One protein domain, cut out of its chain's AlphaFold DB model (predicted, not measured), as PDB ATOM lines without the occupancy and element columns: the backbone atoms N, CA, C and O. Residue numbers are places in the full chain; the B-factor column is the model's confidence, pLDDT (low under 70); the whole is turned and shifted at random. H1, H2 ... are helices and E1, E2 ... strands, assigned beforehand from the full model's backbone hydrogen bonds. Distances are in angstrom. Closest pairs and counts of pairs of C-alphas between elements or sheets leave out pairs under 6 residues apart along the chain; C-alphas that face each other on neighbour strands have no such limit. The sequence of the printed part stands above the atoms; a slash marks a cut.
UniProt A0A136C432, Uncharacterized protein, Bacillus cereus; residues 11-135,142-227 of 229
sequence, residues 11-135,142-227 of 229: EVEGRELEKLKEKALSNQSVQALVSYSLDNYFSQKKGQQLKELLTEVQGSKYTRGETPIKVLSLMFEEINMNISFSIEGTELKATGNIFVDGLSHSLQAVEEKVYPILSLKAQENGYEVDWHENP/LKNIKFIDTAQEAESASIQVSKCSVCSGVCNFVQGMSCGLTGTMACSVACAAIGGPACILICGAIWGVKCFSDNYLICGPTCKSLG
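AT A GLANCE: This is residues 11 to 135 and 142 to 227 of the 229 residues of an uncharacterized protein of Bacillus cereus (UniProt A0A136C432). One twisted antiparallel sheet of seven strands curls round helix H6, with H5 beside H6 on that same face and H1 and H2 on the opposite face, making three layers. H4 packs on H5 and H6 away from the sheet, H7 packs on H4, and a long loop, residues 142 to 162, reaches up to 34 A from the mean of the C-alphas. The printed part has 211 residues, with seven named helices and seven named strands, in the order H1 H2 H3, then E1 to E7, then H4 H5 H6 H7 along the chain. The sheet's order is E1 E2 E3 E4 E5 E6 E7, a meander, each strand the antiparallel neighbour of the one before; the class is mixed, helices and strands. The whole is compact, with a radius of gyration of the C-alphas of 16.9 A and spans of 58 by 47 by 33 A.

IN THESE COORDINATES: H1, residues 14 to 25, begins at C-alpha (111.054, 126.946, 99.312). H2 is residues 28 to 40, 18.0 A long, and H3 is 50 to 53. The strands are E1, 56 to 64, 25.9 A; E2, 67 to 76, 29.4 A; E3, 81 to 88; E4, 91 to 100, 29.3 A; E5, 103 to 110; E6, 113 to 123, 29.0 A, which bends by 54 degrees at residue 117; and E7, 126 to 131. H4 is 163 to 174, H5 is 181 to 195, 20.4 A, H6 is 199 to 212, 20.1 A, and H7, 219 to 225, ends at C-alpha (144.488, 105.056, 108.713).

HOW THE PARTS SIT: H1 runs across the strands at a height of 9.4 A over the sheet. H2 is on the same face; its closest C-alphas to E5 are Ser 29 and Ala 109, 4.7 A. H3 only grazes the sheet. In the hairpin E1 and E2, N 60 and O 71 are 2.8 A apart; in E2 and E3, N 74 and O 83 are 2.8 A; in E5 and E6, N 106 and O 118 are 2.9 A. On the opposite face, H5 runs along the strands, over E2 and E3, at a height of 7.2 A. H5 and H6, a helical hairpin, touch at a steep tilt of 39 degrees, opposite ways, the closest C-alphas being Ser 188 and Ile 200, 4.8 A. H4 touches H6, closest at the C-alphas of Cys 171 and Ile 206, 6.3 A, and H7, closest at Ser 168 and Cys 219, 5.3 A. Every O i to N i+4 pair is within hydrogen-bond range in H1, H2, H4, H6 and H7, and 10 of 11 in H5; H3 is too short for one.

THE WHOLE: The C-alphas of Gln 44 and Glu 155, the two farthest apart, are 59.1 A apart. Residues 136 to 141 are not printed, and C-alphas 135 and 142 are 11.8 A apart across the cut. Of the links that are printed whole, none is long. Mean pLDDT of the printed part is 78.8; 36 residues are under 70, among them 142 to 163 and 193 to 198.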
ATOM      1  N   GLU A  11     114.218 119.541 106.787       85.75
ATOM      2  CA  GLU A  11     114.613 120.028 105.472       85.75
ATOM      3  C   GLU A  11     114.331 121.533 105.369       85.75
ATOM      4  O   GLU A  11     113.331 122.047 105.884       85.75
ATOM      5  N   VAL A  12     115.252 122.270 104.748       87.25
ATOM      6  CA  VAL A  12     115.057 123.686 104.437       87.25
ATOM      7  C   VAL A  12     114.607 123.777 102.992       87.25
ATOM      8  O   VAL A  12     115.375 123.478 102.086       87.25
ATOM      9  N   GLU A  13     113.384 124.254 102.778       91.19
ATOM     10  CA  GLU A  13     112.757 124.278 101.458       91.19
ATOM     11  C   GLU A  13     112.248 125.677 101.064       91.19
ATOM     12  O   GLU A  13     112.253 126.648 101.834       91.19
ATOM     13  N   GLY A  14     111.780 125.786  99.819       92.88
ATOM     14  CA  GLY A  14     111.054 126.946  99.312       92.88
ATOM     15  C   GLY A  14     111.857 128.250  99.365       92.88
ATOM     16  O   GLY A  14     113.034 128.311  99.016       92.88
ATOM     17  N   ARG A  15     111.205 129.342  99.791       92.62
ATOM     18  CA  ARG A  15     111.812 130.689  99.786       92.62
ATOM     19  C   ARG A  15     113.033 130.812 100.691       92.62
ATOM     20  O   ARG A  15     113.854 131.699 100.468       92.62
ATOM     21  N   GLU A  16     113.114 130.007 101.744       90.88
ATOM     22  CA  GLU A  16     114.264 130.035 102.641       90.88
ATOM     23  C   GLU A  16     115.489 129.429 101.958       90.88
ATOM     24  O   GLU A  16     116.535 130.079 101.919       90.88
ATOM     25  N   LEU A  17     115.329 128.250 101.346       91.06
ATOM     26  CA  LEU A  17     116.388 127.585 100.587       91.06
ATOM     27  C   LEU A  17     116.930 128.485  99.475       91.06
ATOM     28  O   LEU A  17     118.137 128.678  99.366       91.06
ATOM     29  N   GLU A  18     116.039 129.121  98.715       93.19
ATOM     30  CA  GLU A  18     116.415 130.031  97.630       93.19
ATOM     31  C   GLU A  18     117.229 131.238  98.121       93.19
ATOM     32  O   GLU A  18     118.229 131.613  97.507       93.19
ATOM     33  N   LYS A  19     116.863 131.826  99.267       91.25
ATOM     34  CA  LYS A  19     117.639 132.924  99.868       91.25
ATOM     35  C   LYS A  19     119.025 132.468 100.303       91.25
ATOM     36  O   LYS A  19     119.996 133.200 100.115       91.25
ATOM     37  N   LEU A  20     119.119 131.288 100.911       89.19
ATOM     38  CA  LEU A  20     120.395 130.736 101.352       89.19
ATOM     39  C   LEU A  20     121.286 130.377 100.158       89.19
ATOM     40  O   LEU A  20     122.476 130.686 100.188       89.19
ATOM     41  N   LYS A  21     120.707 129.828  99.085       92.25
ATOM     42  CA  LYS A  21     121.387 129.572  97.812       92.25
ATOM     43  C   LYS A  21     121.984 130.853  97.233       92.25
ATOM     44  O   LYS A  21     123.182 130.902  96.983       92.25
ATOM     45  N   GLU A  22     121.195 131.913  97.073       92.81
ATOM     46  CA  GLU A  22     121.694 133.188  96.531       92.81
ATOM     47  C   GLU A  22     122.772 133.821  97.428       92.81
ATOM     48  O   GLU A  22     123.781 134.334  96.937       92.81
ATOM     49  N   LYS A  23     122.621 133.722  98.757       89.62
ATOM     50  CA  LYS A  23     123.652 134.165  99.710       89.62
ATOM     51  C   LYS A  23     124.958 133.380  99.547       89.62
ATOM     52  O   LYS A  23     126.035 133.949  99.675       89.62
ATOM     53  N   ALA A  24     124.874 132.085  99.272       89.81
ATOM     54  CA  ALA A  24     126.044 131.238  99.099       89.81
ATOM     55  C   ALA A  24     126.736 131.459  97.759       89.81
ATOM     56  O   ALA A  24     127.953 131.566  97.709       89.81
ATOM     57  N   LEU A  25     125.972 131.614  96.682       91.62
ATOM     58  CA  LEU A  25     126.521 131.901  95.356       91.62
ATOM     59  C   LEU A  25     127.201 133.280  95.285       91.62
ATOM     60  O   LEU A  25     128.109 133.494  94.484       91.62
ATOM     61  N   SER A  26     126.789 134.214  96.144       90.75
ATOM     62  CA  SER A  26     127.435 135.524  96.306       90.75
ATOM     63  C   SER A  26     128.584 135.532  97.325       90.75
ATOM     64  O   SER A  26     129.246 136.555  97.483       90.75
ATOM     65  N   ASN A  27     128.846 134.418  98.012       89.38
ATOM     66  CA  ASN A  27     129.907 134.327  99.008       89.38
ATOM     67  C   ASN A  27     131.282 134.135  98.341       89.38
ATOM     68  O   ASN A  27     131.463 133.232  97.525       89.38
ATOM     69  N   GLN A  28     132.266 134.951  98.734       91.00
ATOM     70  CA  GLN A  28     133.621 134.911  98.170       91.00
ATOM     71  C   GLN A  28     134.317 133.560  98.372       91.00
ATOM     72  O   GLN A  28     134.939 133.073  97.435       91.00
ATOM     73  N   SER A  29     134.143 132.903  99.524       89.38
ATOM     74  CA  SER A  29     134.727 131.580  99.773       89.38
ATOM     75  C   SER A  29     134.168 130.519  98.822       89.38
ATOM     76  O   SER A  29     134.917 129.685  98.320       89.38
ATOM     77  N   VAL A  30     132.863 130.551  98.529       90.88
ATOM     78  CA  VAL A  30     132.246 129.631  97.554       90.88
ATOM     79  C   VAL A  30     132.802 129.886  96.155       90.88
ATOM     80  O   VAL A  30     133.160 128.939  95.455       90.88
ATOM     81  N   GLN A  31     132.925 131.155  95.762       92.62
ATOM     82  CA  GLN A  31     133.500 131.529  94.469       92.62
ATOM     83  C   GLN A  31     134.963 131.091  94.358       92.62
ATOM     84  O   GLN A  31     135.324 130.454  93.373       92.62
ATOM     85  N   ALA A  32     135.774 131.338  95.387       92.44
ATOM     86  CA  ALA A  32     137.176 130.940  95.436       92.44
ATOM     87  C   ALA A  32     137.350 129.420  95.320       92.44
ATOM     88  O   ALA A  32     138.203 128.956  94.568       92.44
ATOM     89  N   LEU A  33     136.511 128.638  96.010       92.94
ATOM     90  CA  LEU A  33     136.518 127.176  95.928       92.94
ATOM     91  C   LEU A  33     136.233 126.673  94.506       92.94
ATOM     92  O   LEU A  33     136.956 125.811  94.005       92.94
ATOM     93  N   VAL A  34     135.212 127.220  93.839       94.00
ATOM     94  CA  VAL A  34     134.890 126.822  92.461       94.00
ATOM     95  C   VAL A  34     135.962 127.288  91.483       94.00
ATOM     96  O   VAL A  34     136.405 126.491  90.659       94.00
ATOM     97  N   SER A  35     136.439 128.529  91.594       93.56
ATOM     98  CA  SER A  35     137.539 129.039  90.769       93.56
ATOM     99  C   SER A  35     138.793 128.180  90.912       93.56
ATOM    100  O   SER A  35     139.352 127.763  89.904       93.56
ATOM    101  N   TYR A  36     139.174 127.818  92.139       92.94
ATOM    102  CA  TYR A  36     140.293 126.911  92.386       92.94
ATOM    103  C   TYR A  36     140.091 125.553  91.704       92.94
ATOM    104  O   TYR A  36     141.020 125.039  91.081       92.94
ATOM    105  N   SER A  37     138.884 124.982  91.770       92.00
ATOM    106  CA  SER A  37     138.570 123.714  91.101       92.00
ATOM    107  C   SER A  37     138.725 123.808  89.577       92.00
ATOM    108  O   SER A  37     139.400 122.987  88.949       92.00
ATOM    109  N   LEU A  38     138.163 124.860  88.978       93.12
ATOM    110  CA  LEU A  38     138.274 125.141  87.546       93.12
ATOM    111  C   LEU A  38     139.725 125.398  87.125       93.12
ATOM    112  O   LEU A  38     140.139 124.985  86.044       93.12
ATOM    113  N   ASP A  39     140.511 126.065  87.967       91.88
ATOM    114  CA  ASP A  39     141.894 126.408  87.664       91.88
ATOM    115  C   ASP A  39     142.843 125.218  87.697       91.88
ATOM    116  O   ASP A  39     143.728 125.147  86.842       91.88
ATOM    117  N   ASN A  40     142.627 124.286  88.625       90.44
ATOM    118  CA  ASN A  40     143.555 123.189  88.878       90.44
ATOM    119  C   ASN A  40     143.132 121.859  88.243       90.44
ATOM    120  O   ASN A  40     144.001 121.072  87.879       90.44
ATOM    121  N   TYR A  41     141.829 121.606  88.083       90.69
ATOM    122  CA  TYR A  41     141.331 120.282  87.683       90.69
ATOM    123  C   TYR A  41     140.418 120.316  86.453       90.69
ATOM    124  O   TYR A  41     140.435 119.388  85.651       90.69
ATOM    125  N   PHE A  42     139.654 121.397  86.255       90.81
ATOM    126  CA  PHE A  42     138.623 121.464  85.208       90.81
ATOM    127  C   PHE A  42     138.787 122.672  84.279       90.81
ATOM    128  O   PHE A  42     137.829 123.382  83.970       90.81
ATOM    129  N   SER A  43     140.014 122.901  83.798       88.06
ATOM    130  CA  SER A  43     140.373 124.088  83.003       88.06
ATOM    131  C   SER A  43     139.513 124.313  81.751       88.06
ATOM    132  O   SER A  43     139.264 125.454  81.366       88.06
ATOM    133  N   GLN A  44     138.990 123.243  81.155       88.56
ATOM    134  CA  GLN A  44     138.075 123.272  80.011       88.56
ATOM    135  C   GLN A  44     136.714 123.918  80.314       88.56
ATOM    136  O   GLN A  44     135.986 124.269  79.389       88.56
ATOM    137  N   LYS A  45     136.354 124.062  81.594       87.75
ATOM    138  CA  LYS A  45     135.111 124.691  82.064       87.75
ATOM    139  C   LYS A  45     135.320 126.142  82.520       87.75
ATOM    140  O   LYS A  45     134.376 126.779  82.985       87.75
ATOM    141  N   LYS A  46     136.534 126.695  82.388       85.94
ATOM    142  CA  LYS A  46     136.813 128.097  82.737       85.94
ATOM    143  C   LYS A  46     135.912 129.053  81.954       85.94
ATOM    144  O   LYS A  46     135.733 128.908  80.748       85.94
ATOM    145  N   GLY A  47     135.389 130.060  82.651       82.56
ATOM    146  CA  GLY A  47     134.521 131.094  82.080       82.56
ATOM    147  C   GLY A  47     133.024 130.788  82.143       82.56
ATOM    148  O   GLY A  47     132.234 131.690  81.873       82.56
ATOM    149  N   GLN A  48     132.626 129.573  82.535       87.44
ATOM    150  CA  GLN A  48     131.228 129.290  82.867       87.44
ATOM    151  C   GLN A  48     130.821 130.009  84.152       87.44
ATOM    152  O   GLN A  48     131.629 130.187  85.070       87.44
ATOM    153  N   GLN A  49     129.562 130.434  84.225       87.12
ATOM    154  CA  GLN A  49     129.062 131.083  85.429       87.12
ATOM    155  C   GLN A  49     128.818 130.042  86.522       87.12
ATOM    156  O   GLN A  49     128.320 128.950  86.263       87.12
ATOM    157  N   LEU A  50     129.072 130.410  87.780       87.50
ATOM    158  CA  LEU A  50     128.837 129.534  88.934       87.50
ATOM    159  C   LEU A  50     127.411 128.953  88.960       87.50
ATOM    160  O   LEU A  50     127.219 127.790  89.300       87.50
ATOM    161  N   LYS A  51     126.413 129.761  88.576       89.88
ATOM    162  CA  LYS A  51     125.002 129.348  88.497       89.88
ATOM    163  C   LYS A  51     124.741 128.278  87.437       89.88
ATOM    164  O   LYS A  51     123.807 127.510  87.609       89.88
ATOM    165  N   GLU A  52     125.531 128.248  86.369       90.25
ATOM    166  CA  GLU A  52     125.396 127.270  85.281       90.25
ATOM    167  C   GLU A  52     125.993 125.915  85.675       90.25
ATOM    168  O   GLU A  52     125.495 124.881  85.248       90.25
ATOM    169  N   LEU A  53     127.026 125.925  86.523       92.00
ATOM    170  CA  LEU A  53     127.683 124.720  87.038       92.00
ATOM    171  C   LEU A  53     126.914 124.051  88.188       92.00
ATOM    172  O   LEU A  53     127.167 122.887  88.497       92.00
ATOM    173  N   LEU A  54     126.043 124.798  88.873       94.44
ATOM    174  CA  LEU A  54     125.289 124.319  90.029       94.44
ATOM    175  C   LEU A  54     124.169 123.375  89.579       94.44
ATOM    176  O   LEU A  54     123.232 123.802  88.906       94.44
ATOM    177  N   THR A  55     124.228 122.117  90.008       94.56
ATOM    178  CA  THR A  55     123.262 121.083  89.617       94.56
ATOM    179  C   THR A  55     122.206 120.817  90.682       94.56
ATOM    180  O   THR A  55     121.029 120.680  90.357       94.56
ATOM    181  N   GLU A  56     122.595 120.791  91.957       93.44
ATOM    182  CA  GLU A  56     121.681 120.500  93.065       93.44
ATOM    183  C   GLU A  56     122.012 121.340  94.302       93.44
ATOM    184  O   GLU A  56     123.154 121.746  94.534       93.44
ATOM    185  N   VAL A  57     120.982 121.617  95.102       91.94
ATOM    186  CA  VAL A  57     121.079 122.354  96.357       91.94
ATOM    187  C   VAL A  57     120.246 121.642  97.411       91.94
ATOM    188  O   VAL A  57     119.050 121.460  97.211       91.94
ATOM    189  N   GLN A  58     120.853 121.306  98.549       89.81
ATOM    190  CA  GLN A  58     120.138 120.729  99.691       89.81
ATOM    191  C   GLN A  58     120.408 121.506 100.966       89.81
ATOM    192  O   GLN A  58     121.558 121.708 101.353       89.81
ATOM    193  N   GLY A  59     119.332 121.922 101.628       87.75
ATOM    194  CA  GLY A  59     119.386 122.611 102.905       87.75
ATOM    195  C   GLY A  59     118.794 121.762 104.015       87.75
ATOM    196  O   GLY A  59     117.757 121.124 103.859       87.75
ATOM    197  N   SER A  60     119.428 121.789 105.174       85.31
ATOM    198  CA  SER A  60     118.919 121.136 106.372       85.31
ATOM    199  C   SER A  60     119.167 122.016 107.580       85.31
ATOM    200  O   SER A  60     120.145 122.763 107.641       85.31
ATOM    201  N   LYS A  61     118.280 121.931 108.562       86.00
ATOM    202  CA  LYS A  61     118.440 122.591 109.851       86.00
ATOM    203  C   LYS A  61     118.269 121.579 110.974       86.00
ATOM    204  O   LYS A  61     117.470 120.650 110.880       86.00
ATOM    205  N   TYR A  62     119.042 121.779 112.025       78.81
ATOM    206  CA  TYR A  62     118.965 121.020 113.263       78.81
ATOM    207  C   TYR A  62     119.323 121.944 114.426       78.81
ATOM    208  O   TYR A  62     119.871 123.032 114.231       78.81
ATOM    209  N   THR A  63     119.015 121.525 115.647       73.38
ATOM    210  CA  THR A  63     119.344 122.294 116.850       73.38
ATOM    211  C   THR A  63     120.433 121.569 117.628       73.38
ATOM    212  O   THR A  63     120.312 120.374 117.895       73.38
ATOM    213  N   ARG A  64     121.497 122.289 118.001       65.50
ATOM    214  CA  ARG A  64     122.554 121.803 118.896       65.50
ATOM    215  C   ARG A  64     122.464 122.552 120.222       65.50
ATOM    216  O   ARG A  64     122.827 123.725 120.298       65.50
ATOM    217  N   GLY A  65     121.960 121.880 121.258       70.62
ATOM    218  CA  GLY A  65     121.583 122.545 122.508       70.62
ATOM    219  C   GLY A  65     120.481 123.572 122.240       70.62
ATOM    220  O   GLY A  65     119.411 123.209 121.767       70.62
ATOM    221  N   GLU A  66     120.770 124.853 122.470       69.75
ATOM    222  CA  GLU A  66     119.868 125.971 122.141       69.75
ATOM    223  C   GLU A  66     120.224 126.674 120.818       69.75
ATOM    224  O   GLU A  66     119.518 127.581 120.380       69.75
ATOM    225  N   THR A  67     121.321 126.277 120.162       71.06
ATOM    226  CA  THR A  67     121.816 126.955 118.956       71.06
ATOM    227  C   THR A  67     121.248 126.295 117.698       71.06
ATOM    228  O   THR A  67     121.555 125.128 117.430       71.06
ATOM    229  N   PRO A  68     120.444 127.008 116.886       75.62
ATOM    230  CA  PRO A  68     120.012 126.499 115.595       75.62
ATOM    231  C   PRO A  68     121.189 126.505 114.620       75.62
ATOM    232  O   PRO A  68     121.856 127.525 114.439       75.62
ATOM    233  N   ILE A  69     121.410 125.377 113.955       78.75
ATOM    234  CA  ILE A  69     122.432 125.224 112.926       78.75
ATOM    235  C   ILE A  69     121.744 124.910 111.607       78.75
ATOM    236  O   ILE A  69     120.842 124.075 111.532       78.75
ATOM    237  N   LYS A  70     122.182 125.592 110.550       85.44
ATOM    238  CA  LYS A  70     121.766 125.291 109.179       85.44
ATOM    239  C   LYS A  70     122.969 124.817 108.396       85.44
ATOM    240  O   LYS A  70     124.043 125.406 108.488       85.44
ATOM    241  N   VAL A  71     122.774 123.770 107.618       85.06
ATOM    242  CA  VAL A  71     123.751 123.265 106.665       85.06
ATOM    243  C   VAL A  71     123.127 123.385 105.297       85.06
ATOM    244  O   VAL A  71     121.964 123.041 105.108       85.06
ATOM    245  N   LEU A  72     123.893 123.900 104.354       89.06
ATOM    246  CA  LEU A  72     123.486 123.936 102.966       89.06
ATOM    247  C   LEU A  72     124.632 123.400 102.122       89.06
ATOM    248  O   LEU A  72     125.792 123.759 102.320       89.06
ATOM    249  N   SER A  73     124.283 122.494 101.227       90.62
ATOM    250  CA  SER A  73     125.196 121.824 100.319       90.62
ATOM    251  C   SER A  73     124.844 122.200  98.888       90.62
ATOM    252  O   SER A  73     123.672 122.225  98.513       90.62
ATOM    253  N   LEU A  74     125.870 122.523  98.111       92.81
ATOM    254  CA  LEU A  74     125.816 122.871  96.699       92.81
ATOM    255  C   LEU A  74     126.574 121.801  95.930       92.81
ATOM    256  O   LEU A  74     127.761 121.578  96.187       92.81
ATOM    257  N   MET A  75     125.901 121.170  94.984       93.44
ATOM    258  CA  MET A  75     126.490 120.155  94.129       93.44
ATOM    259  C   MET A  75     126.824 120.742  92.764       93.44
ATOM    260  O   MET A  75     126.013 121.438  92.158       93.44
ATOM    261  N   PHE A  76     128.020 120.428  92.284       93.56
ATOM    262  CA  PHE A  76     128.510 120.795  90.967       93.56
ATOM    263  C   PHE A  76     129.018 119.521  90.284       93.56
ATOM    264  O   PHE A  76     130.207 119.195  90.354       93.56
ATOM    265  N   GLU A  77     128.108 118.759  89.672       91.56
ATOM    266  CA  GLU A  77     128.437 117.456  89.070       91.56
ATOM    267  C   GLU A  77     129.489 117.567  87.966       91.56
ATOM    268  O   GLU A  77     130.415 116.764  87.918       91.56
ATOM    269  N   GLU A  78     129.416 118.599  87.119       89.75
ATOM    270  CA  GLU A  78     130.341 118.750  85.986       89.75
ATOM    271  C   GLU A  78     131.809 118.956  86.390       89.75
ATOM    272  O   GLU A  78     132.708 118.747  85.574       89.75
ATOM    273  N   ILE A  79     132.047 119.379  87.633       91.62
ATOM    274  CA  ILE A  79     133.381 119.580  88.216       91.62
ATOM    275  C   ILE A  79     133.598 118.695  89.450       91.62
ATOM    276  O   ILE A  79     134.456 118.990  90.281       91.62
ATOM    277  N   ASN A  80     132.792 117.635  89.593       90.88
ATOM    278  CA  ASN A  80     132.848 116.652  90.673       90.88
ATOM    279  C   ASN A  80     133.065 117.259  92.070       90.88
ATOM    280  O   ASN A  80     133.908 116.798  92.849       90.88
ATOM    281  N   MET A  81     132.316 118.319  92.377       92.12
ATOM    282  CA  MET A  81     132.511 119.111  93.584       92.12
ATOM    283  C   MET A  81     131.228 119.209  94.403       92.12
ATOM    284  O   MET A  81     130.150 119.474  93.876       92.12
ATOM    285  N   ASN A  82     131.358 119.049  95.717       92.00
ATOM    286  CA  ASN A  82     130.319 119.383  96.686       92.00
ATOM    287  C   ASN A  82     130.849 120.467  97.624       92.00
ATOM    288  O   ASN A  82     131.853 120.252  98.302       92.00
ATOM    289  N   ILE A  83     130.158 121.601  97.706       91.12
ATOM    290  CA  ILE A  83     130.458 122.654  98.674       91.12
ATOM    291  C   ILE A  83     129.395 122.626  99.752       91.12
ATOM    292  O   ILE A  83     128.237 122.921  99.487       91.12
ATOM    293  N   SER A  84     129.799 122.333 100.978       87.81
ATOM    294  CA  SER A  84     128.924 122.427 102.137       87.81
ATOM    295  C   SER A  84     129.319 123.635 102.968       87.81
ATOM    296  O   SER A  84     130.499 123.890 103.211       87.81
ATOM    297  N   PHE A  85     128.327 124.377 103.434       81.50
ATOM    298  CA  PHE A  85     128.530 125.440 104.398       81.50
ATOM    299  C   PHE A  85     127.617 125.261 105.588       81.50
ATOM    300  O   PHE A  85     126.438 124.925 105.477       81.50
ATOM    301  N   SER A  86     128.212 125.507 106.744       75.75
ATOM    302  CA  SER A  86     127.503 125.581 108.008       75.75
ATOM    303  C   SER A  86     127.256 127.042 108.350       75.75
ATOM    304  O   SER A  86     128.113 127.904 108.140       75.75
ATOM    305  N   ILE A  87     126.055 127.311 108.843       70.94
ATOM    306  CA  ILE A  87     125.649 128.601 109.376       70.94
ATOM    307  C   ILE A  87     125.519 128.407 110.879       70.94
ATOM    308  O   ILE A  87     124.533 127.838 111.353       70.94
ATOM    309  N   GLU A  88     126.531 128.867 111.606       64.62
ATOM    310  CA  GLU A  88     126.513 128.962 113.062       64.62
ATOM    311  C   GLU A  88     126.563 130.450 113.434       64.62
ATOM    312  O   GLU A  88     127.561 131.140 113.224       64.62
ATOM    313  N   GLY A  89     125.433 130.996 113.896       64.75
ATOM    314  CA  GLY A  89     125.297 132.436 114.126       64.75
ATOM    315  C   GLY A  89     125.391 133.259 112.831       64.75
ATOM    316  O   GLY A  89     124.533 133.149 111.953       64.75
ATOM    317  N   THR A  90     126.406 134.128 112.730       53.72
ATOM    318  CA  THR A  90     126.641 134.995 111.550       53.72
ATOM    319  C   THR A  90     127.807 134.544 110.674       53.72
ATOM    320  O   THR A  90     127.929 135.024 109.544       53.72
ATOM    321  N   GLU A  91     128.628 133.609 111.155       60.16
ATOM    322  CA  GLU A  91     129.800 133.135 110.429       60.16
ATOM    323  C   GLU A  91     129.415 132.079 109.392       60.16
ATOM    324  O   GLU A  91     128.651 131.148 109.655       60.16
ATOM    325  N   LEU A  92     129.957 132.246 108.186       62.56
ATOM    326  CA  LEU A  92     129.797 131.329 107.066       62.56
ATOM    327  C   LEU A  92     131.121 130.610 106.849       62.56
ATOM    328  O   LEU A  92     132.101 131.237 106.450       62.56
ATOM    329  N   LYS A  93     131.150 129.298 107.083       74.75
ATOM    330  CA  LYS A  93     132.333 128.470 106.817       74.75
ATOM    331  C   LYS A  93     132.019 127.528 105.665       74.75
ATOM    332  O   LYS A  93     131.188 126.637 105.827       74.75
ATOM    333  N   ALA A  94     132.652 127.763 104.515       84.81
ATOM    334  CA  ALA A  94     132.492 126.957 103.310       84.81
ATOM    335  C   ALA A  94     133.626 125.937 103.185       84.81
ATOM    336  O   ALA A  94     134.807 126.295 103.192       84.81
ATOM    337  N   THR A  95     133.242 124.678 103.025       85.31
ATOM    338  CA  THR A  95     134.136 123.546 102.807       85.31
ATOM    339  C   THR A  95     133.783 122.910 101.472       85.31
ATOM    340  O   THR A  95     132.623 122.588 101.226       85.31
ATOM    341  N   GLY A  96     134.773 122.726 100.607       89.06
ATOM    342  CA  GLY A  96     134.630 122.034  99.333       89.06
ATOM    343  C   GLY A  96     135.223 120.635  99.408       89.06
ATOM    344  O   GLY A  96     136.337 120.469  99.886       89.06
ATOM    345  N   ASN A  97     134.509 119.640  98.901       89.44
ATOM    346  CA  ASN A  97     135.057 118.324  98.604       89.44
ATOM    347  C   ASN A  97     135.099 118.154  97.083       89.44
ATOM    348  O   ASN A  97     134.059 118.279  96.436       89.44
ATOM    349  N   ILE A  98     136.282 117.898  96.528       90.75
ATOM    350  CA  ILE A  98     136.505 117.662  95.093       90.75
ATOM    351  C   ILE A  98     136.959 116.218  94.907       90.75
ATOM    352  O   ILE A  98     137.796 115.740  95.674       90.75
ATOM    353  N   PHE A  99     136.437 115.546  93.882       88.62
ATOM    354  CA  PHE A  99     136.815 114.182  93.512       88.62
ATOM    355  C   PHE A  99     137.246 114.145  92.039       88.62
ATOM    356  O   PHE A  99     136.448 114.406  91.146       88.62
ATOM    357  N   VAL A 100     138.509 113.834  91.760       88.00
ATOM    358  CA  VAL A 100     139.070 113.854  90.400       88.00
ATOM    359  C   VAL A 100     140.124 112.765  90.253       88.00
ATOM    360  O   VAL A 100     141.037 112.710  91.055       88.00
ATOM    361  N   ASP A 101     140.008 111.883  89.262       84.44
ATOM    362  CA  ASP A 101     141.056 110.927  88.855       84.44
ATOM    363  C   ASP A 101     141.817 110.223  90.004       84.44
ATOM    364  O   ASP A 101     143.047 110.228  90.067       84.44
ATOM    365  N   GLY A 102     141.085 109.616  90.946       82.75
ATOM    366  CA  GLY A 102     141.685 108.917  92.094       82.75
ATOM    367  C   GLY A 102     142.252 109.845  93.176       82.75
ATOM    368  O   GLY A 102     142.973 109.394  94.059       82.75
ATOM    369  N   LEU A 103     141.932 111.133  93.122       87.50
ATOM    370  CA  LEU A 103     142.291 112.161  94.086       87.50
ATOM    371  C   LEU A 103     141.020 112.739  94.710       87.50
ATOM    372  O   LEU A 103     140.045 113.044  94.022       87.50
ATOM    373  N   SER A 104     141.009 112.864  96.030       88.62
ATOM    374  CA  SER A 104     139.944 113.512  96.783       88.62
ATOM    375  C   SER A 104     140.554 114.601  97.647       88.62
ATOM    376  O   SER A 104     141.478 114.343  98.414       88.62
ATOM    377  N   HIS A 105     140.056 115.824  97.502       88.81
ATOM    378  CA  HIS A 105     140.496 116.965  98.293       88.81
ATOM    379  C   HIS A 105     139.359 117.479  99.153       88.81
ATOM    380  O   HIS A 105     138.298 117.816  98.628       88.81
ATOM    381  N   SER A 106     139.623 117.636 100.446       87.56
ATOM    382  CA  SER A 106     138.839 118.510 101.310       87.56
ATOM    383  C   SER A 106     139.550 119.855 101.394       87.56
ATOM    384  O   SER A 106     140.690 119.955 101.849       87.56
ATOM    385  N   LEU A 107     138.866 120.885 100.921       89.25
ATOM    386  CA  LEU A 107     139.329 122.256 100.815       89.25
ATOM    387  C   LEU A 107     138.470 123.152 101.696       89.25
ATOM    388  O   LEU A 107     137.277 122.914 101.884       89.25
ATOM    389  N   GLN A 108     139.044 124.251 102.150       87.38
ATOM    390  CA  GLN A 108     138.299 125.325 102.782       87.38
ATOM    391  C   GLN A 108     138.758 126.654 102.221       87.38
ATOM    392  O   GLN A 108     139.936 126.836 101.927       87.38
ATOM    393  N   ALA A 109     137.829 127.593 102.091       86.62
ATOM    394  CA  ALA A 109     138.170 128.945 101.688       86.62
ATOM    395  C   ALA A 109     137.891 129.955 102.794       86.62
ATOM    396  O   ALA A 109     136.810 129.972 103.392       86.62
ATOM    397  N   VAL A 110     138.868 130.829 103.009       79.31
ATOM    398  CA  VAL A 110     138.745 132.032 103.832       79.31
ATOM    399  C   VAL A 110     138.860 133.207 102.885       79.31
ATOM    400  O   VAL A 110     139.935 133.437 102.326       79.31
ATOM    401  N   GLU A 111     137.747 133.909 102.682       81.62
ATOM    402  CA  GLU A 111     137.651 134.968 101.675       81.62
ATOM    403  C   GLU A 111     138.032 134.415 100.288       81.62
ATOM    404  O   GLU A 111     137.413 133.471  99.806       81.62
ATOM    405  N   GLU A 112     139.065 134.970  99.653       85.75
ATOM    406  CA  GLU A 112     139.515 134.588  98.310       85.75
ATOM    407  C   GLU A 112     140.603 133.503  98.315       85.75
ATOM    408  O   GLU A 112     141.030 133.037  97.258       85.75
ATOM    409  N   LYS A 113     141.078 133.090  99.495       87.62
ATOM    410  CA  LYS A 113     142.166 132.117  99.619       87.62
ATOM    411  C   LYS A 113     141.622 130.731  99.915       87.62
ATOM    412  O   LYS A 113     140.883 130.541 100.881       87.62
ATOM    413  N   VAL A 114     142.043 129.766  99.104       89.44
ATOM    414  CA  VAL A 114     141.731 128.346  99.275       89.44
ATOM    415  C   VAL A 114     142.894 127.651  99.965       89.44
ATOM    416  O   VAL A 114     144.042 127.770  99.544       89.44
ATOM    417  N   TYR A 115     142.569 126.907 101.011       87.50
ATOM    418  CA  TYR A 115     143.493 126.128 101.812       87.50
ATOM    419  C   TYR A 115     143.076 124.660 101.722       87.50
ATOM    420  O   TYR A 115     141.962 124.312 102.143       87.50
ATOM    421  N   PRO A 116     143.928 123.783 101.169       86.94
ATOM    422  CA  PRO A 116     143.762 122.353 101.349       86.94
ATOM    423  C   PRO A 116     143.748 122.020 102.841       86.94
ATOM    424  O   PRO A 116     144.439 122.654 103.631       86.94
ATOM    425  N   ILE A 117     142.931 121.046 103.227       81.62
ATOM    426  CA  ILE A 117     142.908 120.487 104.585       81.62
ATOM    427  C   ILE A 117     143.382 119.042 104.531       81.62
ATOM    428  O   ILE A 117     144.234 118.623 105.310       81.62
ATOM    429  N   LEU A 118     142.822 118.287 103.589       84.00
ATOM    430  CA  LEU A 118     143.117 116.881 103.391       84.00
ATOM    431  C   LEU A 118     143.212 116.592 101.901       84.00
ATOM    432  O   LEU A 118     142.357 117.029 101.127       84.00
ATOM    433  N   SER A 119     144.210 115.808 101.524       88.06
ATOM    434  CA  SER A 119     144.312 115.209 100.200       88.06
ATOM    435  C   SER A 119     144.412 113.696 100.351       88.06
ATOM    436  O   SER A 119     145.250 113.192 101.095       88.06
ATOM    437  N   LEU A 120     143.543 112.972  99.656       84.75
ATOM    438  CA  LEU A 120     143.536 111.519  99.582       84.75
ATOM    439  C   LEU A 120     143.852 111.109  98.158       84.75
ATOM    440  O   LEU A 120     143.120 111.478  97.242       84.75
ATOM    441  N   LYS A 121     144.901 110.319  97.971       87.75
ATOM    442  CA  LYS A 121     145.285 109.814  96.654       87.75
ATOM    443  C   LYS A 121     145.223 108.297  96.639       87.75
ATOM    444  O   LYS A 121     145.902 107.651  97.431       87.75
ATOM    445  N   ALA A 122     144.432 107.731  95.737       82.12
ATOM    446  CA  ALA A 122     144.386 106.299  95.495       82.12
ATOM    447  C   ALA A 122     145.758 105.794  95.019       82.12
ATOM    448  O   ALA A 122     146.429 106.412  94.189       82.12
ATOM    449  N   GLN A 123     146.168 104.651  95.554       80.31
ATOM    450  CA  GLN A 123     147.371 103.920  95.182       80.31
ATOM    451  C   GLN A 123     147.008 102.460  94.890       80.31
ATOM    452  O   GLN A 123     145.946 101.986  95.289       80.31
ATOM    453  N   GLU A 124     147.913 101.721  94.244       75.31
ATOM    454  CA  GLU A 124     147.704 100.310  93.875       75.31
ATOM    455  C   GLU A 124     147.278  99.427  95.067       75.31
ATOM    456  O   GLU A 124     146.502  98.495  94.890       75.31
ATOM    457  N   ASN A 125     147.725  99.754  96.288       72.81
ATOM    458  CA  ASN A 125     147.437  98.991  97.510       72.81
ATOM    459  C   ASN A 125     146.754  99.812  98.621       72.81
ATOM    460  O   ASN A 125     146.882  99.476  99.800       72.81
ATOM    461  N   GLY A 126     146.052 100.898  98.283       73.81
ATOM    462  CA  GLY A 126     145.319 101.686  99.275       73.81
ATOM    463  C   GLY A 126     145.210 103.159  98.920       73.81
ATOM    464  O   GLY A 126     144.889 103.517  97.791       73.81
ATOM    465  N   TYR A 127     145.454 104.019  99.901       77.94
ATOM    466  CA  TYR A 127     145.427 105.462  99.723       77.94
ATOM    467  C   TYR A 127     146.534 106.128 100.533       77.94
ATOM    468  O   TYR A 127     146.910 105.673 101.612       77.94
ATOM    469  N   GLU A 128     147.037 107.224  99.994       81.69
ATOM    470  CA  GLU A 128     147.935 108.142 100.672       81.69
ATOM    471  C   GLU A 128     147.118 109.300 101.235       81.69
ATOM    472  O   GLU A 128     146.264 109.852 100.537       81.69
ATOM    473  N   VAL A 129     147.360 109.630 102.502       79.94
ATOM    474  CA  VAL A 129     146.687 110.715 103.216       79.94
ATOM    475  C   VAL A 129     147.696 111.821 103.466       79.94
ATOM    476  O   VAL A 129     148.701 111.589 104.132       79.94
ATOM    477  N   ASP A 130     147.399 113.019 102.980       83.81
ATOM    478  CA  ASP A 130     148.209 114.207 103.216       83.81
ATOM    479  C   ASP A 130     147.378 115.285 103.922       83.81
ATOM    480  O   ASP A 130     146.331 115.711 103.425       83.81
ATOM    481  N   TRP A 131     147.835 115.683 105.109       80.50
ATOM    482  CA  TRP A 131     147.182 116.659 105.977       80.50
ATOM    483  C   TRP A 131     147.880 118.008 105.853       80.50
ATOM    484  O   TRP A 131     149.097 118.100 105.992       80.50
ATOM    485  N   HIS A 132     147.093 119.058 105.660       82.44
ATOM    486  CA  HIS A 132     147.586 120.409 105.414       82.44
ATOM    487  C   HIS A 132     147.212 121.329 106.577       82.44
ATOM    488  O   HIS A 132     146.119 121.224 107.140       82.44
ATOM    489  N   GLU A 133     148.117 122.236 106.944       77.25
ATOM    490  CA  GLU A 133     147.811 123.292 107.912       77.25
ATOM    491  C   GLU A 133     146.808 124.292 107.321       77.25
ATOM    492  O   GLU A 133     146.886 124.657 106.145       77.25
ATOM    493  N   ASN A 134     145.873 124.767 108.147       71.56
ATOM    494  CA  ASN A 134     144.815 125.678 107.729       71.56
ATOM    495  C   ASN A 134     144.617 126.797 108.773       71.56
ATOM    496  O   ASN A 134     144.651 126.534 109.972       71.56
ATOM    497  N   PRO A 135     144.383 128.056 108.355       68.94
ATOM    498  CA  PRO A 135     144.232 129.182 109.283       68.94
ATOM    499  C   PRO A 135     142.963 129.153 110.152       68.94
ATOM    500  O   PRO A 135     142.905 129.870 111.147       68.94
ATOM    501  N   LEU A 142     141.323 119.722 114.317       53.91
ATOM    502  CA  LEU A 142     140.491 118.853 113.467       53.91
ATOM    503  C   LEU A 142     140.652 117.391 113.843       53.91
ATOM    504  O   LEU A 142     139.677 116.638 113.888       53.91
ATOM    505  N   LYS A 143     141.883 116.992 114.167       52.53
ATOM    506  CA  LYS A 143     142.119 115.688 114.758       52.53
ATOM    507  C   LYS A 143     141.474 115.609 116.135       52.53
ATOM    508  O   LYS A 143     141.132 114.505 116.492       52.53
ATOM    509  N   ASN A 144     141.301 116.674 116.922       48.16
ATOM    510  CA  ASN A 144     140.843 116.665 118.327       48.16
ATOM    511  C   ASN A 144     139.372 117.075 118.561       48.16
ATOM    512  O   ASN A 144     139.037 117.477 119.677       48.16
ATOM    513  N   ILE A 145     138.479 116.928 117.574       53.66
ATOM    514  CA  ILE A 145     137.052 117.282 117.715       53.66
ATOM    515  C   ILE A 145     136.441 116.597 118.953       53.66
ATOM    516  O   ILE A 145     136.365 115.370 119.034       53.66
ATOM    517  N   LYS A 146     136.017 117.409 119.930       42.56
ATOM    518  CA  LYS A 146     135.293 116.969 121.130       42.56
ATOM    519  C   LYS A 146     133.791 117.044 120.875       42.56
ATOM    520  O   LYS A 146     133.309 118.025 120.310       42.56
ATOM    521  N   PHE A 147     133.057 116.029 121.322       40.81
ATOM    522  CA  PHE A 147     131.597 116.068 121.330       40.81
ATOM    523  C   PHE A 147     131.079 117.023 122.404       40.81
ATOM    524  O   PHE A 147     131.717 117.221 123.440       40.81
ATOM    525  N   ILE A 148     129.877 117.542 122.164       44.81
ATOM    526  CA  ILE A 148     128.992 118.010 123.225       44.81
ATOM    527  C   ILE A 148     127.913 116.941 123.350       44.81
ATOM    528  O   ILE A 148     127.173 116.702 122.396       44.81
ATOM    529  N   ASP A 149     127.879 116.277 124.504       37.16
ATOM    530  CA  ASP A 149     126.788 115.394 124.899       37.16
ATOM    531  C   ASP A 149     125.485 116.200 124.824       37.16
ATOM    532  O   ASP A 149     125.322 117.203 125.516       37.16
ATOM    533  N   THR A 150     124.552 115.796 123.964       38.28
ATOM    534  CA  THR A 150     123.188 116.347 123.980       38.28
ATOM    535  C   THR A 150     122.345 115.763 125.114       38.28
ATOM    536  O   THR A 150     121.161 116.077 125.223       38.28
ATOM    537  N   ALA A 151     122.939 114.959 125.998       32.56
ATOM    538  CA  ALA A 151     122.356 114.665 127.290       32.56
ATOM    539  C   ALA A 151     122.595 115.868 128.213       32.56
ATOM    540  O   ALA A 151     123.722 116.152 128.609       32.56
ATOM    541  N   GLN A 152     121.507 116.596 128.464       33.25
ATOM    542  CA  GLN A 152     121.196 117.349 129.680       33.25
ATOM    543  C   GLN A 152     122.245 117.254 130.795       33.25
ATOM    544  O   GLN A 152     122.684 116.158 131.125       33.25
ATOM    545  N   GLU A 153     122.531 118.388 131.443       39.81
ATOM    546  CA  GLU A 153     123.101 118.449 132.793       39.81
ATOM    547  C   GLU A 153     122.576 117.295 133.668       39.81
ATOM    548  O   GLU A 153     121.486 117.348 134.234       39.81
ATOM    549  N   ALA A 154     123.349 116.219 133.740       32.56
ATOM    550  CA  ALA A 154     123.121 115.084 134.603       32.56
ATOM    551  C   ALA A 154     124.495 114.734 135.155       32.56
ATOM    552  O   ALA A 154     125.410 114.312 134.444       32.56
ATOM    553  N   GLU A 155     124.651 115.048 136.432       38.38
ATOM    554  CA  GLU A 155     125.830 114.789 137.231       38.38
ATOM    555  C   GLU A 155     126.382 113.375 136.978       38.38
ATOM    556  O   GLU A 155     125.644 112.392 136.928       38.38
ATOM    557  N   SER A 156     127.713 113.277 136.920       36.22
ATOM    558  CA  SER A 156     128.507 112.044 137.042       36.22
ATOM    559  C   SER A 156     128.532 111.054 135.862       36.22
ATOM    560  O   SER A 156     128.136 109.906 135.995       36.22
ATOM    561  N   ALA A 157     129.140 111.454 134.740       30.78
ATOM    562  CA  ALA A 157     130.174 110.688 134.016       30.78
ATOM    563  C   ALA A 157     130.480 111.406 132.698       30.78
ATOM    564  O   ALA A 157     129.700 111.350 131.756       30.78
ATOM    565  N   SER A 158     131.625 112.084 132.606       29.62
ATOM    566  CA  SER A 158     132.092 112.650 131.342       29.62
ATOM    567  C   SER A 158     132.446 111.513 130.380       29.62
ATOM    568  O   SER A 158     133.570 111.000 130.416       29.62
ATOM    569  N   ILE A 159     131.509 111.090 129.532       33.81
ATOM    570  CA  ILE A 159     131.824 110.213 128.410       33.81
ATOM    571  C   ILE A 159     132.616 111.076 127.427       33.81
ATOM    572  O   ILE A 159     132.071 111.844 126.641       33.81
ATOM    573  N   GLN A 160     133.946 111.011 127.509       34.28
ATOM    574  CA  GLN A 160     134.817 111.559 126.478       34.28
ATOM    575  C   GLN A 160     134.600 110.739 125.203       34.28
ATOM    576  O   GLN A 160     135.288 109.748 124.962       34.28
ATOM    577  N   VAL A 161     133.606 111.111 124.400       46.75
ATOM    578  CA  VAL A 161     133.378 110.464 123.114       46.75
ATOM    579  C   VAL A 161     134.567 110.837 122.215       46.75
ATOM    580  O   VAL A 161     134.841 112.007 121.955       46.75
ATOM    581  N   SER A 162     135.371 109.842 121.840       58.75
ATOM    582  CA  SER A 162     136.639 110.050 121.139       58.75
ATOM    583  C   SER A 162     136.425 110.296 119.641       58.75
ATOM    584  O   SER A 162     135.431 109.865 119.056       58.75
ATOM    585  N   LYS A 163     137.398 110.944 118.995       69.88
ATOM    586  CA  LYS A 163     137.544 111.138 117.534       69.88
ATOM    587  C   LYS A 163     137.155 109.899 116.712       69.88
ATOM    588  O   LYS A 163     136.492 109.978 115.677       69.88
ATOM    589  N   CYS A 164     137.531 108.739 117.241       72.25
ATOM    590  CA  CYS A 164     137.296 107.441 116.643       72.25
ATOM    591  C   CYS A 164     135.804 107.099 116.563       72.25
ATOM    592  O   CYS A 164     135.371 106.459 115.609       72.25
ATOM    593  N   SER A 165     135.004 107.567 117.523       74.62
ATOM    594  CA  SER A 165     133.553 107.387 117.545       74.62
ATOM    595  C   SER A 165     132.843 108.267 116.516       74.62
ATOM    596  O   SER A 165     131.921 107.774 115.873       74.62
ATOM    597  N   VAL A 166     133.277 109.525 116.297       73.31
ATOM    598  CA  VAL A 166     132.723 110.363 115.204       73.31
ATOM    599  C   VAL A 166     132.993 109.668 113.883       73.31
ATOM    600  O   VAL A 166     132.070 109.381 113.129       73.31
ATOM    601  N   CYS A 167     134.265 109.360 113.627       79.38
ATOM    602  CA  CYS A 167     134.663 108.758 112.371       79.38
ATOM    603  C   CYS A 167     133.960 107.411 112.166       79.38
ATOM    604  O   CYS A 167     133.417 107.167 111.095       79.38
ATOM    605  N   SER A 168     133.878 106.566 113.198       82.06
ATOM    606  CA  SER A 168     133.172 105.283 113.104       82.06
ATOM    607  C   SER A 168     131.671 105.464 112.892       82.06
ATOM    608  O   SER A 168     131.089 104.730 112.103       82.06
ATOM    609  N   GLY A 169     131.039 106.440 113.546       78.56
ATOM    610  CA  GLY A 169     129.625 106.763 113.358       78.56
ATOM    611  C   GLY A 169     129.323 107.214 111.930       78.56
ATOM    612  O   GLY A 169     128.434 106.664 111.287       78.56
ATOM    613  N   VAL A 170     130.118 108.148 111.403       81.31
ATOM    614  CA  VAL A 170     130.003 108.641 110.022       81.31
ATOM    615  C   VAL A 170     130.292 107.526 109.028       81.31
ATOM    616  O   VAL A 170     129.537 107.330 108.083       81.31
ATOM    617  N   CYS A 171     131.341 106.746 109.273       84.62
ATOM    618  CA  CYS A 171     131.685 105.588 108.469       84.62
ATOM    619  C   CYS A 171     130.545 104.567 108.410       84.62
ATOM    620  O   CYS A 171     130.158 104.155 107.321       84.62
ATOM    621  N   ASN A 172     129.965 104.199 109.554       83.00
ATOM    622  CA  ASN A 172     128.825 103.286 109.603       83.00
ATOM    623  C   ASN A 172     127.591 103.880 108.914       83.00
ATOM    624  O   ASN A 172     126.837 103.140 108.294       83.00
ATOM    625  N   PHE A 173     127.390 105.198 108.990       80.88
ATOM    626  CA  PHE A 173     126.293 105.871 108.297       80.88
ATOM    627  C   PHE A 173     126.438 105.794 106.773       80.88
ATOM    628  O   PHE A 173     125.464 105.527 106.074       80.88
ATOM    629  N   VAL A 174     127.650 105.992 106.245       82.50
ATOM    630  CA  VAL A 174     127.882 105.947 104.793       82.50
ATOM    631  C   VAL A 174     127.965 104.527 104.230       82.50
ATOM    632  O   VAL A 174     127.948 104.351 103.007       82.50
ATOM    633  N   GLN A 175     128.040 103.501 105.087       75.75
ATOM    634  CA  GLN A 175     127.930 102.111 104.650       75.75
ATOM    635  C   GLN A 175     126.536 101.862 104.058       75.75
ATOM    636  O   GLN A 175     125.519 101.986 104.730       75.75
ATOM    637  N   GLY A 176     126.495 101.507 102.773       74.69
ATOM    638  CA  GLY A 176     125.254 101.278 102.023       74.69
ATOM    639  C   GLY A 176     124.838 102.429 101.104       74.69
ATOM    640  O   GLY A 176     123.929 102.255 100.296       74.69
ATOM    641  N   MET A 177     125.519 103.577 101.159       81.69
ATOM    642  CA  MET A 177     125.318 104.660 100.190       81.69
ATOM    643  C   MET A 177     126.126 104.393  98.908       81.69
ATOM    644  O   MET A 177     127.181 103.764  98.965       81.69
ATOM    645  N   SER A 178     125.679 104.859  97.739       80.88
ATOM    646  CA  SER A 178     126.431 104.744  96.472       80.88
ATOM    647  C   SER A 178     127.533 105.803  96.380       80.88
ATOM    648  O   SER A 178     127.362 106.864  96.950       80.88
ATOM    649  N   CYS A 179     128.635 105.570  95.657       78.75
ATOM    650  CA  CYS A 179     129.778 106.501  95.509       78.75
ATOM    651  C   CYS A 179     129.522 107.798  94.697       78.75
ATOM    652  O   CYS A 179     130.442 108.336  94.088       78.75
ATOM    653  N   GLY A 180     128.291 108.315  94.666       81.38
ATOM    654  CA  GLY A 180     127.953 109.575  93.991       81.38
ATOM    655  C   GLY A 180     128.107 110.812  94.884       81.38
ATOM    656  O   GLY A 180     128.128 110.706  96.110       81.38
ATOM    657  N   LEU A 181     128.136 112.006  94.284       81.88
ATOM    658  CA  LEU A 181     128.163 113.277  95.027       81.88
ATOM    659  C   LEU A 181     126.955 113.451  95.959       81.88
ATOM    660  O   LEU A 181     127.097 114.003  97.050       81.88
ATOM    661  N   THR A 182     125.794 112.913  95.580       83.19
ATOM    662  CA  THR A 182     124.597 112.865  96.434       83.19
ATOM    663  C   THR A 182     124.878 112.192  97.775       83.19
ATOM    664  O   THR A 182     124.365 112.611  98.811       83.19
ATOM    665  N   GLY A 183     125.737 111.171  97.785       80.56
ATOM    666  CA  GLY A 183     126.119 110.489  99.008       80.56
ATOM    667  C   GLY A 183     127.058 111.316  99.893       80.56
ATOM    668  O   GLY A 183     126.843 111.366 101.103       80.56
ATOM    669  N   THR A 184     128.003 112.067  99.310       82.19
ATOM    670  CA  THR A 184     128.817 113.061 100.043       82.19
ATOM    671  C   THR A 184     127.945 114.131 100.688       82.19
ATOM    672  O   THR A 184     128.175 114.534 101.829       82.19
ATOM    673  N   MET A 185     126.936 114.603  99.960       82.25
ATOM    674  CA  MET A 185     126.021 115.639 100.421       82.25
ATOM    675  C   MET A 185     125.171 115.155 101.599       82.25
ATOM    676  O   MET A 185     125.149 115.801 102.649       82.25
ATOM    677  N   ALA A 186     124.552 113.981 101.470       81.38
ATOM    678  CA  ALA A 186     123.768 113.370 102.538       81.38
ATOM    679  C   ALA A 186     124.630 113.033 103.768       81.38
ATOM    680  O   ALA A 186     124.225 113.276 104.905       81.38
ATOM    681  N   CYS A 187     125.856 112.555 103.549       83.00
ATOM    682  CA  CYS A 187     126.835 112.372 104.609       83.00
ATOM    683  C   CYS A 187     127.179 113.702 105.297       83.00
ATOM    684  O   CYS A 187     127.199 113.753 106.520       83.00
ATOM    685  N   SER A 188     127.379 114.796 104.556       81.19
ATOM    686  CA  SER A 188     127.721 116.107 105.131       81.19
ATOM    687  C   SER A 188     126.604 116.636 106.030       81.19
ATOM    688  O   SER A 188     126.875 117.131 107.126       81.19
ATOM    689  N   VAL A 189     125.348 116.472 105.600       75.69
ATOM    690  CA  VAL A 189     124.156 116.820 106.386       75.69
ATOM    691  C   VAL A 189     124.094 115.996 107.673       75.69
ATOM    692  O   VAL A 189     124.028 116.565 108.762       75.69
ATOM    693  N   ALA A 190     124.175 114.667 107.564       74.31
ATOM    694  CA  ALA A 190     124.086 113.776 108.716       74.31
ATOM    695  C   ALA A 190     125.247 113.980 109.703       74.31
ATOM    696  O   ALA A 190     125.052 114.020 110.917       74.31
ATOM    697  N   CYS A 191     126.458 114.159 109.181       75.94
ATOM    698  CA  CYS A 191     127.674 114.342 109.963       75.94
ATOM    699  C   CYS A 191     127.626 115.642 110.766       75.94
ATOM    700  O   CYS A 191     127.963 115.647 111.949       75.94
ATOM    701  N   ALA A 192     127.163 116.741 110.164       72.25
ATOM    702  CA  ALA A 192     127.093 118.021 110.857       72.25
ATOM    703  C   ALA A 192     126.291 117.928 112.166       72.25
ATOM    704  O   ALA A 192     126.694 118.475 113.184       72.25
ATOM    705  N   ALA A 193     125.211 117.160 112.168       65.88
ATOM    706  CA  ALA A 193     124.420 116.884 113.360       65.88
ATOM    707  C   ALA A 193     125.165 116.058 114.428       65.88
ATOM    708  O   ALA A 193     124.998 116.310 115.617       65.88
ATOM    709  N   ILE A 194     126.000 115.100 114.017       66.56
ATOM    710  CA  ILE A 194     126.742 114.201 114.918       66.56
ATOM    711  C   ILE A 194     127.947 114.908 115.558       66.56
ATOM    712  O   ILE A 194     128.207 114.734 116.746       66.56
ATOM    713  N   GLY A 195     128.707 115.675 114.771       64.44
ATOM    714  CA  GLY A 195     130.015 116.216 115.173       64.44
ATOM    715  C   GLY A 195     130.200 117.712 114.919       64.44
ATOM    716  O   GLY A 195     131.320 118.215 114.993       64.44
ATOM    717  N   GLY A 196     129.132 118.437 114.586       67.75
ATOM    718  CA  GLY A 196     129.191 119.850 114.218       67.75
ATOM    719  C   GLY A 196     129.807 120.109 112.835       67.75
ATOM    720  O   GLY A 196     130.103 119.179 112.082       67.75
ATOM    721  N   PRO A 197     130.046 121.387 112.487       64.94
ATOM    722  CA  PRO A 197     130.594 121.801 111.191       64.94
ATOM    723  C   PRO A 197     131.882 121.095 110.753       64.94
ATOM    724  O   PRO A 197     132.043 120.776 109.577       64.94
ATOM    725  N   ALA A 198     132.787 120.815 111.693       68.56
ATOM    726  CA  ALA A 198     134.050 120.140 111.404       68.56
ATOM    727  C   ALA A 198     133.849 118.690 110.926       68.56
ATOM    728  O   ALA A 198     134.679 118.157 110.193       68.56
ATOM    729  N   CYS A 199     132.713 118.068 111.260       75.44
ATOM    730  CA  CYS A 199     132.368 116.723 110.806       75.44
ATOM    731  C   CYS A 199     132.289 116.636 109.273       75.44
ATOM    732  O   CYS A 199     132.672 115.627 108.692       75.44
ATOM    733  N   ILE A 200     131.894 117.711 108.585       77.38
ATOM    734  CA  ILE A 200     131.816 117.753 107.113       77.38
ATOM    735  C   ILE A 200     133.154 117.344 106.460       77.38
ATOM    736  O   ILE A 200     133.162 116.699 105.412       77.38
ATOM    737  N   LEU A 201     134.285 117.647 107.107       76.06
ATOM    738  CA  LEU A 201     135.619 117.245 106.651       76.06
ATOM    739  C   LEU A 201     135.858 115.740 106.829       76.06
ATOM    740  O   LEU A 201     136.309 115.077 105.899       76.06
ATOM    741  N   ILE A 202     135.490 115.190 107.991       79.25
ATOM    742  CA  ILE A 202     135.534 113.742 108.265       79.25
ATOM    743  C   ILE A 202     134.684 112.990 107.240       79.25
ATOM    744  O   ILE A 202     135.108 111.975 106.693       79.25
ATOM    745  N   CYS A 203     133.492 113.511 106.959       84.69
ATOM    746  CA  CYS A 203     132.601 112.967 105.951       84.69
ATOM    747  C   CYS A 203     133.267 112.921 104.570       84.69
ATOM    748  O   CYS A 203     133.294 111.858 103.955       84.69
ATOM    749  N   GLY A 204     133.845 114.035 104.107       82.69
ATOM    750  CA  GLY A 204     134.558 114.093 102.828       82.69
ATOM    751  C   GLY A 204     135.688 113.064 102.736       82.69
ATOM    752  O   GLY A 204     135.781 112.342 101.744       82.69
ATOM    753  N   ALA A 205     136.477 112.931 103.805       82.38
ATOM    754  CA  ALA A 205     137.586 111.985 103.892       82.38
ATOM    755  C   ALA A 205     137.131 110.519 103.800       82.38
ATOM    756  O   ALA A 205     137.596 109.754 102.955       82.38
ATOM    757  N   ILE A 206     136.186 110.125 104.658       85.94
ATOM    758  CA  ILE A 206     135.638 108.762 104.693       85.94
ATOM    759  C   ILE A 206     134.968 108.429 103.361       85.94
ATOM    760  O   ILE A 206     135.109 107.316 102.853       85.94
ATOM    761  N   TRP A 207     134.257 109.400 102.789       86.75
ATOM    762  CA  TRP A 207     133.624 109.248 101.493       86.75
ATOM    763  C   TRP A 207     134.645 109.005 100.384       86.75
ATOM    764  O   TRP A 207     134.487 108.063  99.613       86.75
ATOM    765  N   GLY A 208     135.727 109.789 100.345       83.62
ATOM    766  CA  GLY A 208     136.834 109.592  99.410       83.62
ATOM    767  C   GLY A 208     137.416 108.182  99.494       83.62
ATOM    768  O   GLY A 208     137.501 107.499  98.474       83.62
ATOM    769  N   VAL A 209     137.713 107.697 100.706       83.50
ATOM    770  CA  VAL A 209     138.199 106.320 100.908       83.50
ATOM    771  C   VAL A 209     137.197 105.297 100.387       83.50
ATOM    772  O   VAL A 209     137.577 104.429  99.608       83.50
ATOM    773  N   LYS A 210     135.919 105.419 100.766       86.88
ATOM    774  CA  LYS A 210     134.850 104.516 100.317       86.88
ATOM    775  C   LYS A 210     134.751 104.461  98.790       86.88
ATOM    776  O   LYS A 210     134.495 103.397  98.227       86.88
ATOM    777  N   CYS A 211     134.919 105.603  98.130       84.88
ATOM    778  CA  CYS A 211     134.892 105.698  96.677       84.88
ATOM    779  C   CYS A 211     136.104 105.047  96.016       84.88
ATOM    780  O   CYS A 211     135.941 104.430  94.969       84.88
ATOM    781  N   PHE A 212     137.286 105.134  96.625       83.19
ATOM    782  CA  PHE A 212     138.501 104.511  96.094       83.19
ATOM    783  C   PHE A 212     138.596 103.012  96.366       83.19
ATOM    784  O   PHE A 212     139.289 102.309  95.639       83.19
ATOM    785  N   SER A 213     137.906 102.509  97.385       77.56
ATOM    786  CA  SER A 213     137.925 101.099  97.769       77.56
ATOM    787  C   SER A 213     136.754 100.290  97.201       77.56
ATOM    788  O   SER A 213     136.311  99.330  97.830       77.56
ATOM    789  N   ASP A 214     136.203 100.682  96.048       76.94
ATOM    790  CA  ASP A 214     135.064 100.013  95.400       76.94
ATOM    791  C   ASP A 214     133.852  99.804  96.333       76.94
ATOM    792  O   ASP A 214     133.188  98.768  96.309       76.94
ATOM    793  N   ASN A 215     133.520 100.809  97.154       76.88
ATOM    794  CA  ASN A 215     132.481 100.764  98.198       76.88
ATOM    795  C   ASN A 215     132.793  99.865  99.408       76.88
ATOM    796  O   ASN A 215     131.913  99.665 100.250       76.88
ATOM    797  N   TYR A 216     134.013  99.347  99.548       76.94
ATOM    798  CA  TYR A 216     134.395  98.519 100.688       76.94
ATOM    799  C   TYR A 216     135.049  99.341 101.803       76.94
ATOM    800  O   TYR A 216     136.163  99.841 101.659       76.94
ATOM    801  N   LEU A 217     134.382  99.472 102.948       81.75
ATOM    802  CA  LEU A 217     134.829 100.338 104.039       81.75
ATOM    803  C   LEU A 217     134.784  99.588 105.376       81.75
ATOM    804  O   LEU A 217     133.707  99.271 105.875       81.75
ATOM    805  N   ILE A 218     135.945  99.331 105.991       84.12
ATOM    806  CA  ILE A 218     136.014  98.812 107.368       84.12
ATOM    807  C   ILE A 218     136.290  99.984 108.310       84.12
ATOM    808  O   ILE A 218     137.396 100.526 108.306       84.12
ATOM    809  N   CYS A 219     135.306 100.377 109.123       81.62
ATOM    810  CA  CYS A 219     135.358 101.646 109.855       81.62
ATOM    811  C   CYS A 219     136.530 101.795 110.816       81.62
ATOM    812  O   CYS A 219     137.238 102.790 110.729       81.62
ATOM    813  N   GLY A 220     136.789 100.814 111.685       81.06
ATOM    814  CA  GLY A 220     137.892 100.906 112.650       81.06
ATOM    815  C   GLY A 220     139.256 101.137 111.978       81.06
ATOM    816  O   GLY A 220     139.893 102.157 112.238       81.06
ATOM    817  N   PRO A 221     139.696 100.241 111.072       81.00
ATOM    818  CA  PRO A 221     140.930 100.419 110.312       81.00
ATOM    819  C   PRO A 221     140.950 101.690 109.461       81.00
ATOM    820  O   PRO A 221     141.964 102.372 109.438       81.00
ATOM    821  N   THR A 222     139.840 102.046 108.807       82.38
ATOM    822  CA  THR A 222     139.773 103.257 107.971       82.38
ATOM    823  C   THR A 222     139.968 104.517 108.805       82.38
ATOM    824  O   THR A 222     140.801 105.355 108.479       82.38
ATOM    825  N   CYS A 223     139.254 104.630 109.923       81.19
ATOM    826  CA  CYS A 223     139.379 105.764 110.826       81.19
ATOM    827  C   CYS A 223     140.779 105.871 111.431       81.19
ATOM    828  O   CYS A 223     141.287 106.980 111.577       81.19
ATOM    829  N   LYS A 224     141.421 104.731 111.712       80.44
ATOM    830  CA  LYS A 224     142.816 104.688 112.152       80.44
ATOM    831  C   LYS A 224     143.790 105.154 111.069       80.44
ATOM    832  O   LYS A 224     144.656 105.980 111.323       80.44
ATOM    833  N   SER A 225     143.637 104.665 109.843       75.62
ATOM    834  CA  SER A 225     144.488 105.056 108.713       75.62
ATOM    835  C   SER A 225     144.333 106.532 108.330       75.62
ATOM    836  O   SER A 225     145.291 107.148 107.878       75.62
ATOM    837  N   LEU A 226     143.155 107.117 108.554       74.56
ATOM    838  CA  LEU A 226     142.917 108.554 108.394       74.56
ATOM    839  C   LEU A 226     143.463 109.398 109.565       74.56
ATOM    840  O   LEU A 226     143.480 110.622 109.468       74.56
ATOM    841  N   GLY A 227     143.917 108.775 110.659       71.06
ATOM    842  CA  GLY A 227     144.432 109.462 111.850       71.06
ATOM    843  C   GLY A 227     143.352 109.983 112.808       71.06
ATOM    844  O   GLY A 227     143.643 110.801 113.683       71.06
TER     845      GLY A 227